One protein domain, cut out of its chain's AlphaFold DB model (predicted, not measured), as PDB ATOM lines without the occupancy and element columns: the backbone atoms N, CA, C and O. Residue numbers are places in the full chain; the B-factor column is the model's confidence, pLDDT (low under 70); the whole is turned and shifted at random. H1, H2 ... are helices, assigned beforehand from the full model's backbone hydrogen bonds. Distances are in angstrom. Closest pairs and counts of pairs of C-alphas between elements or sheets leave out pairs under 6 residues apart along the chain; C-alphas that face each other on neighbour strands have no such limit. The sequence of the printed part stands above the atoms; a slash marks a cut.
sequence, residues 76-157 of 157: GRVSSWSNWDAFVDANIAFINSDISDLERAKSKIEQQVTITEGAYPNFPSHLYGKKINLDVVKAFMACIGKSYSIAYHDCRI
ATOM      1  N   GLY A  76     -10.357  47.837 -85.060       91.00
ATOM      2  CA  GLY A  76     -10.099  47.212 -86.357       91.00
ATOM      3  C   GLY A  76     -10.253  45.687 -86.339       91.00
ATOM      4  O   GLY A  76      -9.904  45.020 -87.312       91.00
ATOM      5  N   ARG A  77     -10.725  45.103 -85.227       82.06
ATOM      6  CA  ARG A  77     -10.884  43.657 -85.068       82.06
ATOM      7  C   ARG A  77     -12.235  43.235 -85.615       82.06
ATOM      8  O   ARG A  77     -13.281  43.602 -85.083       82.06
ATOM      9  N   VAL A  78     -12.183  42.383 -86.628       81.00
ATOM     10  CA  VAL A  78     -13.351  41.706 -87.184       81.00
ATOM     11  C   VAL A  78     -13.080  40.209 -87.153       81.00
ATOM     12  O   VAL A  78     -12.045  39.744 -87.629       81.00
ATOM     13  N   SER A  79     -14.002  39.451 -86.570       87.69
ATOM     14  CA  SER A  79     -14.049  37.993 -86.665       87.69
ATOM     15  C   SER A  79     -15.404  37.565 -87.222       87.69
ATOM     16  O   SER A  79     -16.333  38.367 -87.315       87.69
ATOM     17  N   SER A  80     -15.554  36.286 -87.572       86.94
ATOM     18  CA  SER A  80     -16.853  35.768 -88.019       86.94
ATOM     19  C   SER A  80     -17.944  35.899 -86.951       86.94
ATOM     20  O   SER A  80     -19.121  35.993 -87.285       86.94
ATOM     21  N   TRP A  81     -17.568  35.909 -85.672       89.56
ATOM     22  CA  TRP A  81     -18.484  35.890 -84.534       89.56
ATOM     23  C   TRP A  81     -18.656  37.250 -83.844       89.56
ATOM     24  O   TRP A  81     -19.561  37.401 -83.023       89.56
ATOM     25  N   SER A  82     -17.817  38.240 -84.164       92.25
ATOM     26  CA  SER A  82     -17.903  39.592 -83.612       92.25
ATOM     27  C   SER A  82     -17.415  40.638 -84.607       92.25
ATOM     28  O   SER A  82     -16.276  40.598 -85.079       92.25
ATOM     29  N   ASN A  83     -18.275  41.618 -84.867       95.56
ATOM     30  CA  ASN A  83     -17.920  42.870 -85.505       95.56
ATOM     31  C   ASN A  83     -17.900  43.967 -84.433       95.56
ATOM     32  O   ASN A  83     -18.887  44.669 -84.211       95.56
ATOM     33  N   TRP A  84     -16.773  44.064 -83.724       96.62
ATOM     34  CA  TRP A  84     -16.631  44.980 -82.594       96.62
ATOM     35  C   TRP A  84     -16.869  46.436 -82.996       96.62
ATOM     36  O   TRP A  84     -17.623  47.140 -82.332       96.62
ATOM     37  N   ASP A  85     -16.282  46.869 -84.110       97.94
ATOM     38  CA  ASP A  85     -16.401  48.254 -84.562       97.94
ATOM     39  C   ASP A  85     -17.852  48.586 -84.963       97.94
ATOM     40  O   ASP A  85     -18.323  49.681 -84.674       97.94
ATOM     41  N   ALA A  86     -18.622  47.627 -85.501       98.19
ATOM     42  CA  ALA A  86     -20.062  47.818 -85.701       98.19
ATOM     43  C   ALA A  86     -20.834  47.951 -84.378       98.19
ATOM     44  O   ALA A  86     -21.822  48.677 -84.310       98.19
ATOM     45  N   PHE A  87     -20.402  47.278 -83.311       98.25
ATOM     46  CA  PHE A  87     -20.998  47.490 -81.995       98.25
ATOM     47  C   PHE A  87     -20.653  48.874 -81.431       98.25
ATOM     48  O   PHE A  87     -21.529  49.528 -80.870       98.25
ATOM     49  N   VAL A  88     -19.425  49.362 -81.631       98.69
ATOM     50  CA  VAL A  88     -19.054  50.749 -81.302       98.69
ATOM     51  C   VAL A  88     -19.929  51.741 -82.078       98.69
ATOM     52  O   VAL A  88     -20.527  52.619 -81.455       98.69
ATOM     53  N   ASP A  89     -20.086  51.546 -83.394       98.75
ATOM     54  CA  ASP A  89     -20.959  52.364 -84.249       98.75
ATOM     55  C   ASP A  89     -22.394  52.405 -83.702       98.75
ATOM     56  O   ASP A  89     -22.971  53.481 -83.581       98.75
ATOM     57  N   ALA A  90     -22.963  51.259 -83.306       98.69
ATOM     58  CA  ALA A  90     -24.323  51.196 -82.765       98.69
ATOM     59  C   ALA A  90     -24.493  52.023 -81.478       98.69
ATOM     60  O   ALA A  90     -25.531  52.652 -81.280       98.69
ATOM     61  N   ASN A  91     -23.488  52.027 -80.600       98.81
ATOM     62  CA  ASN A  91     -23.533  52.810 -79.365       98.81
ATOM     63  C   ASN A  91     -23.456  54.313 -79.651       98.81
ATOM     64  O   ASN A  91     -24.250  55.063 -79.087       98.81
ATOM     65  N   ILE A  92     -22.559  54.737 -80.550       98.88
ATOM     66  CA  ILE A  92     -22.442  56.139 -80.986       98.88
ATOM     67  C   ILE A  92     -23.737  56.595 -81.670       98.88
ATOM     68  O   ILE A  92     -24.282  57.645 -81.339       98.88
ATOM     69  N   ALA A  93     -24.271  55.784 -82.583       98.75
ATOM     70  CA  ALA A  93     -25.506  56.089 -83.291       98.75
ATOM     71  C   ALA A  93     -26.685  56.259 -82.325       98.75
ATOM     72  O   ALA A  93     -27.450  57.212 -82.446       98.75
ATOM     73  N   PHE A  94     -26.804  55.384 -81.320       98.75
ATOM     74  CA  PHE A  94     -27.876  55.490 -80.334       98.75
ATOM     75  C   PHE A  94     -27.780  56.774 -79.496       98.75
ATOM     76  O   PHE A  94     -28.778  57.485 -79.380       98.75
ATOM     77  N   ILE A  95     -26.605  57.110 -78.945       98.50
ATOM     78  CA  ILE A  95     -26.455  58.333 -78.128       98.50
ATOM     79  C   ILE A  95     -26.658  59.613 -78.951       98.50
ATOM     80  O   ILE A  95     -27.152  60.605 -78.420       98.50
ATOM     81  N   ASN A  96     -26.379  59.560 -80.256       98.31
ATOM     82  CA  ASN A  96     -26.599  60.664 -81.191       98.31
ATOM     83  C   ASN A  96     -28.001  60.665 -81.819       98.31
ATOM     84  O   ASN A  96     -28.312  61.542 -82.621       98.31
ATOM     85  N   SER A  97     -28.863  59.709 -81.452       97.56
ATOM     86  CA  SER A  97     -30.187  59.512 -82.056       97.56
ATOM     87  C   SER A  97     -30.153  59.349 -83.588       97.56
ATOM     88  O   SER A  97     -31.128  59.660 -84.273       97.56
ATOM     89  N   ASP A  98     -29.049  58.830 -84.135       98.38
ATOM     90  CA  ASP A  98     -28.898  58.534 -85.560       98.38
ATOM     91  C   ASP A  98     -29.462  57.144 -85.869       98.38
ATOM     92  O   ASP A  98     -28.786  56.114 -85.798       98.38
ATOM     93  N   ILE A  99     -30.747  57.115 -86.211       97.88
ATOM     94  CA  ILE A  99     -31.463  55.877 -86.538       97.88
ATOM     95  C   ILE A  99     -30.834  55.187 -87.757       97.88
ATOM     96  O   ILE A  99     -30.751  53.961 -87.801       97.88
ATOM     97  N   SER A 100     -30.347  55.961 -88.730       98.38
ATOM     98  CA  SER A 100     -29.812  55.418 -89.976       98.38
ATOM     99  C   SER A 100     -28.482  54.697 -89.748       98.38
ATOM    100  O   SER A 100     -28.274  53.595 -90.264       98.38
ATOM    101  N   ASP A 101     -27.586  55.281 -88.948       98.50
ATOM    102  CA  ASP A 101     -26.348  54.613 -88.539       98.50
ATOM    103  C   ASP A 101     -26.610  53.432 -87.603       98.50
ATOM    104  O   ASP A 101     -25.945  52.400 -87.729       98.50
ATOM    105  N   LEU A 102     -27.619  53.518 -86.731       98.56
ATOM    106  CA  LEU A 102     -27.989  52.411 -85.850       98.56
ATOM    107  C   LEU A 102     -28.470  51.189 -86.653       98.56
ATOM    108  O   LEU A 102     -28.046  50.062 -86.386       98.56
ATOM    109  N   GLU A 103     -29.295  51.399 -87.682       98.56
ATOM    110  CA  GLU A 103     -29.747  50.344 -88.598       98.56
ATOM    111  C   GLU A 103     -28.593  49.731 -89.400       98.56
ATOM    112  O   GLU A 103     -28.506  48.501 -89.538       98.56
ATOM    113  N   ARG A 104     -27.667  50.560 -89.900       98.69
ATOM    114  CA  ARG A 104     -26.448  50.082 -90.575       98.69
ATOM    115  C   ARG A 104     -25.603  49.218 -89.646       98.69
ATOM    116  O   ARG A 104     -25.180  48.127 -90.037       98.69
ATOM    117  N   ALA A 105     -25.367  49.683 -88.423       98.38
ATOM    118  CA  ALA A 105     -24.586  48.972 -87.421       98.38
ATOM    119  C   ALA A 105     -25.231  47.630 -87.044       98.38
ATOM    120  O   ALA A 105     -24.563  46.592 -87.073       98.38
ATOM    121  N   LYS A 106     -26.550  47.613 -86.803       98.19
ATOM    122  CA  LYS A 106     -27.313  46.377 -86.588       98.19
ATOM    123  C   LYS A 106     -27.142  45.400 -87.746       98.19
ATOM    124  O   LYS A 106     -26.848  44.232 -87.512       98.19
ATOM    125  N   SER A 107     -27.293  45.874 -88.982       98.31
ATOM    126  CA  SER A 107     -27.207  45.022 -90.173       98.31
ATOM    127  C   SER A 107     -25.834  44.353 -90.297       98.31
ATOM    128  O   SER A 107     -25.749  43.180 -90.658       98.31
ATOM    129  N   LYS A 108     -24.748  45.059 -89.939       97.31
ATOM    130  CA  LYS A 108     -23.392  44.481 -89.862       97.31
ATOM    131  C   LYS A 108     -23.292  43.395 -88.779       97.31
ATOM    132  O   LYS A 108     -22.689  42.353 -89.020       97.31
ATOM    133  N   ILE A 109     -23.886  43.609 -87.604       97.19
ATOM    134  CA  ILE A 109     -23.885  42.632 -86.496       97.19
ATOM    135  C   ILE A 109     -24.738  41.402 -86.842       97.19
ATOM    136  O   ILE A 109     -24.380  40.275 -86.499       97.19
ATOM    137  N   GLU A 110     -25.833  41.570 -87.585       97.19
ATOM    138  CA  GLU A 110     -26.678  40.463 -88.048       97.19
ATOM    139  C   GLU A 110     -25.962  39.503 -89.003       97.19
ATOM    140  O   GLU A 110     -26.378  38.349 -89.114       97.19
ATOM    141  N   GLN A 111     -24.862  39.921 -89.633       96.38
ATOM    142  CA  GLN A 111     -24.030  39.059 -90.479       96.38
ATOM    143  C   GLN A 111     -23.090  38.146 -89.677       96.38
ATOM    144  O   GLN A 111     -22.560  37.187 -90.236       96.38
ATOM    145  N   GLN A 112     -22.902  38.387 -88.373       95.06
ATOM    146  CA  GLN A 112     -22.091  37.522 -87.510       95.06
ATOM    147  C   GLN A 112     -22.669  36.106 -87.448       95.06
ATOM    148  O   GLN A 112     -23.885  35.910 -87.509       95.06
ATOM    149  N   VAL A 113     -21.821  35.101 -87.251       94.44
ATOM    150  CA  VAL A 113     -22.295  33.744 -86.965       94.44
ATOM    151  C   VAL A 113     -22.941  33.687 -85.581       94.44
ATOM    152  O   VAL A 113     -22.539  34.389 -84.650       94.44
ATOM    153  N   THR A 114     -23.957  32.841 -85.443       94.81
ATOM    154  CA  THR A 114     -24.491  32.483 -84.128       94.81
ATOM    155  C   THR A 114     -23.452  31.641 -83.394       94.81
ATOM    156  O   THR A 114     -22.901  30.706 -83.973       94.81
ATOM    157  N   ILE A 115     -23.188  31.952 -82.125       93.00
ATOM    158  CA  ILE A 115     -22.274  31.164 -81.299       93.00
ATOM    159  C   ILE A 115     -22.919  29.810 -81.016       93.00
ATOM    160  O   ILE A 115     -23.945  29.737 -80.339       93.00
ATOM    161  N   THR A 116     -22.319  28.732 -81.507       91.62
ATOM    162  CA  THR A 116     -22.721  27.369 -81.151       91.62
ATOM    163  C   THR A 116     -21.855  26.848 -80.011       91.62
ATOM    164  O   THR A 116     -20.686  27.220 -79.879       91.62
ATOM    165  N   GLU A 117     -22.422  25.971 -79.187       90.31
ATOM    166  CA  GLU A 117     -21.677  25.284 -78.134       90.31
ATOM    167  C   GLU A 117     -20.445  24.571 -78.721       90.31
ATOM    168  O   GLU A 117     -20.504  23.987 -79.803       90.31
ATOM    169  N   GLY A 118     -19.299  24.693 -78.046       82.62
ATOM    170  CA  GLY A 118     -18.040  24.075 -78.471       82.62
ATOM    171  C   GLY A 118     -17.336  24.709 -79.683       82.62
ATOM    172  O   GLY A 118     -16.218  24.300 -79.987       82.62
ATOM    173  N   ALA A 119     -17.909  25.720 -80.353       83.31
ATOM    174  CA  ALA A 119     -17.272  26.342 -81.526       83.31
ATOM    175  C   ALA A 119     -16.007  27.147 -81.197       83.31
ATOM    176  O   ALA A 119     -15.118  27.273 -82.040       83.31
ATOM    177  N   TYR A 120     -15.924  27.694 -79.983       81.25
ATOM    178  CA  TYR A 120     -14.799  28.511 -79.538       81.25
ATOM    179  C   TYR A 120     -14.366  28.095 -78.122       81.25
ATOM    180  O   TYR A 120     -15.201  28.085 -77.211       81.25
ATOM    181  N   PRO A 121     -13.080  27.761 -77.898       79.19
ATOM    182  CA  PRO A 121     -12.573  27.445 -76.566       79.19
ATOM    183  C   PRO A 121     -12.793  28.608 -75.591       79.19
ATOM    184  O   PRO A 121     -12.543  29.762 -75.936       79.19
ATOM    185  N   ASN A 122     -13.228  28.301 -74.366       78.62
ATOM    186  CA  ASN A 122     -13.466  29.271 -73.287       78.62
ATOM    187  C   ASN A 122     -14.514  30.358 -73.599       78.62
ATOM    188  O   ASN A 122     -14.531  31.401 -72.944       78.62
ATOM    189  N   PHE A 123     -15.399  30.138 -74.578       83.00
ATOM    190  CA  PHE A 123     -16.502  31.061 -74.822       83.00
ATOM    191  C   PHE A 123     -17.565  30.949 -73.720       83.00
ATOM    192  O   PHE A 123     -17.974  29.825 -73.408       83.00
ATOM    193  N   PRO A 124     -18.055  32.069 -73.156       85.31
ATOM    194  CA  PRO A 124     -19.061  32.026 -72.103       85.31
ATOM    195  C   PRO A 124     -20.344  31.320 -72.556       85.31
ATOM    196  O   PRO A 124     -20.947  31.699 -73.563       85.31
ATOM    197  N   SER A 125     -20.799  30.330 -71.785       89.56
ATOM    198  CA  SER A 125     -21.963  29.502 -72.136       89.56
ATOM    199  C   SER A 125     -23.267  30.291 -72.278       89.56
ATOM    200  O   SER A 125     -24.115  29.946 -73.094       89.56
ATOM    201  N   HIS A 126     -23.410  31.412 -71.566       87.38
ATOM    202  CA  HIS A 126     -24.576  32.299 -71.671       87.38
ATOM    203  C   HIS A 126     -24.710  33.017 -73.034       87.38
ATOM    204  O   HIS A 126     -25.721  33.688 -73.282       87.38
ATOM    205  N   LEU A 127     -23.694  32.910 -73.902       89.12
ATOM    206  CA  LEU A 127     -23.702  33.430 -75.271       89.12
ATOM    207  C   LEU A 127     -24.080  32.372 -76.316       89.12
ATOM    208  O   LEU A 127     -24.283  32.731 -77.475       89.12
ATOM    209  N   TYR A 128     -24.190  31.093 -75.947       92.19
ATOM    210  CA  TYR A 128     -24.592  30.048 -76.889       92.19
ATOM    211  C   TYR A 128     -26.003  30.315 -77.432       92.19
ATOM    212  O   TYR A 128     -26.892  30.779 -76.718       92.19
ATOM    213  N   GLY A 129     -26.192  30.074 -78.730       92.62
ATOM    214  CA  GLY A 129     -27.422  30.384 -79.459       92.62
ATOM    215  C   GLY A 129     -27.602  31.865 -79.810       92.62
ATOM    216  O   GLY A 129     -28.603  32.218 -80.431       92.62
ATOM    217  N   LYS A 130     -26.648  32.742 -79.464       92.81
ATOM    218  CA  LYS A 130     -26.747  34.190 -79.699       92.81
ATOM    219  C   LYS A 130     -25.745  34.672 -80.742       92.81
ATOM    220  O   LYS A 130     -24.685  34.084 -80.934       92.81
ATOM    221  N   LYS A 131     -26.067  35.789 -81.395       95.12
ATOM    222  CA  LYS A 131     -25.084  36.628 -82.093       95.12
ATOM    223  C   LYS A 131     -24.631  37.698 -81.108       95.12
ATOM    224  O   LYS A 131     -25.478  38.376 -80.531       95.12
ATOM    225  N   ILE A 132     -23.325  37.818 -80.885       93.31
ATOM    226  CA  ILE A 132     -22.783  38.722 -79.863       93.31
ATOM    227  C   ILE A 132     -23.280  40.152 -80.085       93.31
ATOM    228  O   ILE A 132     -23.247  40.645 -81.211       93.31
ATOM    229  N   ASN A 133     -23.718  40.788 -78.995       94.94
ATOM    230  CA  ASN A 133     -24.209  42.166 -78.906       94.94
ATOM    231  C   ASN A 133     -25.485  42.488 -79.704       94.94
ATOM    232  O   ASN A 133     -25.974  43.616 -79.631       94.94
ATOM    233  N   LEU A 134     -26.051  41.537 -80.455       96.81
ATOM    234  CA  LEU A 134     -27.239  41.799 -81.269       96.81
ATOM    235  C   LEU A 134     -28.475  42.105 -80.410       96.81
ATOM    236  O   LEU A 134     -29.301  42.920 -80.809       96.81
ATOM    237  N   ASP A 135     -28.600  41.472 -79.245       95.88
ATOM    238  CA  ASP A 135     -29.659  41.739 -78.263       95.88
ATOM    239  C   ASP A 135     -29.635  43.201 -77.796       95.88
ATOM    240  O   ASP A 135     -30.668  43.866 -77.786       95.88
ATOM    241  N   VAL A 136     -28.444  43.734 -77.510       97.00
ATOM    242  CA  VAL A 136     -28.257  45.136 -77.108       97.00
ATOM    243  C   VAL A 136     -28.706  46.090 -78.210       97.00
ATOM    244  O   VAL A 136     -29.465  47.020 -77.963       97.00
ATOM    245  N   VAL A 137     -28.264  45.855 -79.446       97.81
ATOM    246  CA  VAL A 137     -28.589  46.757 -80.560       97.81
ATOM    247  C   VAL A 137     -30.071  46.671 -80.939       97.81
ATOM    248  O   VAL A 137     -30.681  47.677 -81.300       97.81
ATOM    249  N   LYS A 138     -30.699  45.500 -80.787       97.69
ATOM    250  CA  LYS A 138     -32.158  45.372 -80.903       97.69
ATOM    251  C   LYS A 138     -32.889  46.156 -79.812       97.69
ATOM    252  O   LYS A 138     -33.881  46.809 -80.121       97.69
ATOM    253  N   ALA A 139     -32.385  46.146 -78.579       97.75
ATOM    254  CA  ALA A 139     -32.938  46.939 -77.483       97.75
ATOM    255  C   ALA A 139     -32.856  48.450 -77.765       97.75
ATOM    256  O   ALA A 139     -33.827  49.174 -77.559       97.75
ATOM    257  N   PHE A 140     -31.733  48.916 -78.324       98.12
ATOM    258  CA  PHE A 140     -31.570  50.300 -78.782       98.12
ATOM    259  C   PHE A 140     -32.628  50.697 -79.815       98.12
ATOM    260  O   PHE A 140     -33.247  51.749 -79.681       98.12
ATOM    261  N   MET A 141     -32.897  49.838 -80.802       96.69
ATOM    262  CA  MET A 141     -33.957  50.090 -81.784       96.69
ATOM    263  C   MET A 141     -35.363  50.075 -81.175       96.69
ATOM    264  O   MET A 141     -36.205  50.880 -81.559       96.69
ATOM    265  N   ALA A 142     -35.629  49.175 -80.226       95.44
ATOM    266  CA  ALA A 142     -36.931  49.080 -79.570       95.44
ATOM    267  C   ALA A 142     -37.225  50.280 -78.649       95.44
ATOM    268  O   ALA A 142     -38.388  50.589 -78.393       95.44
ATOM    269  N   CYS A 143     -36.184  50.963 -78.168       94.69
ATOM    270  CA  CYS A 143     -36.278  52.042 -77.186       94.69
ATOM    271  C   CYS A 143     -35.679  53.369 -77.664       94.69
ATOM    272  O   CYS A 143     -35.100  54.120 -76.873       94.69
ATOM    273  N   ILE A 144     -35.862  53.695 -78.946       93.88
ATOM    274  CA  ILE A 144     -35.509  55.009 -79.502       93.88
ATOM    275  C   ILE A 144     -36.151  56.129 -78.664       93.88
ATOM    276  O   ILE A 144     -37.322  56.064 -78.284       93.88
ATOM    277  N   GLY A 145     -35.361  57.158 -78.355       93.50
ATOM    278  CA  GLY A 145     -35.780  58.300 -77.539       93.50
ATOM    279  C   GLY A 145     -35.761  58.053 -76.025       93.50
ATOM    280  O   GLY A 145     -36.039  58.975 -75.259       93.50
ATOM    281  N   LYS A 146     -35.426  56.841 -75.560       97.38
ATOM    282  CA  LYS A 146     -35.111  56.587 -74.146       97.38
ATOM    283  C   LYS A 146     -33.644  56.902 -73.853       97.38
ATOM    284  O   LYS A 146     -32.818  56.981 -74.758       97.38
ATOM    285  N   SER A 147     -33.313  57.067 -72.572       97.50
ATOM    286  CA  SER A 147     -31.915  57.199 -72.158       97.50
ATOM    287  C   SER A 147     -31.135  55.920 -72.462       97.50
ATOM    288  O   SER A 147     -31.701  54.822 -72.468       97.50
ATOM    289  N   TYR A 148     -29.819  56.052 -72.643       98.12
ATOM    290  CA  TYR A 148     -28.935  54.904 -72.857       98.12
ATOM    291  C   TYR A 148     -29.068  53.851 -71.749       98.12
ATOM    292  O   TYR A 148     -29.125  52.660 -72.041       98.12
ATOM    293  N   SER A 149     -29.216  54.267 -70.484       96.56
ATOM    294  CA  SER A 149     -29.420  53.333 -69.367       96.56
ATOM    295  C   SER A 149     -30.700  52.506 -69.507       96.56
ATOM    296  O   SER A 149     -30.644  51.288 -69.350       96.56
ATOM    297  N   ILE A 150     -31.824  53.133 -69.872       96.50
ATOM    298  CA  ILE A 150     -33.094  52.419 -70.080       96.50
ATOM    299  C   ILE A 150     -32.964  51.454 -71.261       96.50
ATOM    300  O   ILE A 150     -33.275  50.273 -71.131       96.50
ATOM    301  N   ALA A 151     -32.460  51.927 -72.402       97.31
ATOM    302  CA  ALA A 151     -32.358  51.094 -73.595       97.31
ATOM    303  C   ALA A 151     -31.403  49.902 -73.395       97.31
ATOM    304  O   ALA A 151     -31.691  48.796 -73.844       97.31
ATOM    305  N   TYR A 152     -30.292  50.097 -72.681       96.12
ATOM    306  CA  TYR A 152     -29.293  49.053 -72.457       96.12
ATOM    307  C   TYR A 152     -29.697  48.023 -71.394       96.12
ATOM    308  O   TYR A 152     -29.285  46.869 -71.510       96.12
ATOM    309  N   HIS A 153     -30.445  48.407 -70.355       92.88
ATOM    310  CA  HIS A 153     -30.784  47.510 -69.240       92.88
ATOM    311  C   HIS A 153     -32.216  46.981 -69.287       92.88
ATOM    312  O   HIS A 153     -32.429  45.807 -68.996       92.88
ATOM    313  N   ASP A 154     -33.179  47.819 -69.663       92.62
ATOM    314  CA  ASP A 154     -34.596  47.550 -69.403       92.62
ATOM    315  C   ASP A 154     -35.356  47.148 -70.678       92.62
ATOM    316  O   ASP A 154     -36.452  46.600 -70.604       92.62
ATOM    317  N   CYS A 155     -34.765  47.384 -71.854       91.44
ATOM    318  CA  CYS A 155     -35.371  47.095 -73.158       91.44
ATOM    319  C   CYS A 155     -34.809  45.854 -73.864       91.44
ATOM    320  O   CYS A 155     -35.143  45.608 -75.025       91.44
ATOM    321  N   ARG A 156     -33.918  45.097 -73.214       83.56
ATOM    322  CA  ARG A 156     -33.372  43.871 -73.809       83.56
ATOM    323  C   ARG A 156     -34.456  42.808 -73.924       83.56
ATOM    324  O   ARG A 156     -35.182  42.557 -72.965       83.56
ATOM    325  N   ILE A 157     -34.521  42.196 -75.103       64.38
ATOM    326  CA  ILE A 157     -35.480  41.154 -75.487       64.38
ATOM    327  C   ILE A 157     -34.769  39.853 -75.843       64.38
ATOM    328  O   ILE A 157     -33.649  39.923 -76.404       64.38
TER     329      ILE A 157
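AT A GLANCE: This is residues 76 to 157 of the 157 residues of an uncharacterized protein of Microbulbifer sp. ZGT114 (UniProt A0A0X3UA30). Three helices, H1, H2 and H3, stand side by side as a small bundle with their centres in a triangle, and the short helix H4 packs on H3 at a steep tilt. A long looping stretch, residues 111 to 133, extends beyond one end of this bundle and folds back from H2 into H3. The printed part has 82 residues with four named helices, in the order H1, H2, H3, H4, and no named strand. The class is all helix, although under half of the residues, 39 of 82, are in named elements. The whole is compact, with a radius of gyration of the C-alphas of 12.9 A and spans of 39 by 27 by 15 A.

HOW THE PARTS SIT: Start with H1, residues 84 to 95, and H2, residues 99 to 110, which form a helical hairpin. They touch, their closest C-alphas being those of Ala 90 and Leu 102, 4.9 A apart, and they run opposite ways at a shallow tilt of 26 degrees. Next look at H3, residues 134 to 142, the hub, which touches three helices. It touches H2 at the C-alphas of Lys 106 and Val 137, their closest, 6.2 A apart; these two helices form a second helical hairpin, at a shallow tilt of 25 degrees. H3 touches H1 with a closest C-alpha pair of Ala 90 and Val 137, 6.5 A apart, and runs the same way at a shallow tilt of 19 degrees. Then find H4, residues 148 to 153, which touches H3 where the C-alphas of Phe 140 and Ala 151, their closest, are 5.3 A apart, at a steep tilt of 54 degrees, opposite ways. H4 is close to H1 but not clearly touching, with the C-alphas of Ile 95 and Tyr 148 closest at 6.8 A; H2 and H4 are apart. The helix packing is mostly aligned, three of four touching pairs being at a shallow tilt. In H1, H2, H3 and H4 every O i to N i+4 pair is within hydrogen-bond range.

IN THESE COORDINATES: Find C-alpha 84 at (-16.631, 44.980, -82.594); from there H1 runs 17.2 A to C-alpha 95. H2 covers 16.2 A from residue 99 to C-alpha 110 at (-26.678, 40.463, -88.048). H3 covers 12.2 A from residue 134 to 142. H4, from residue 148, ends at C-alpha 153 at (-30.784, 47.510, -69.240).

THE WHOLE: The two C-alphas farthest apart, those of Pro 121 and Gly 145, are 38.6 A from each other. The printed part has no cut and ends at residue 157, the chain's last. The link from H2 to H3 is long, with 23 residues; those from H1 to H2 and from H3 to H4 are tight. The mean pLDDT of the printed part is 93.6, and residue 157 alone is under 70.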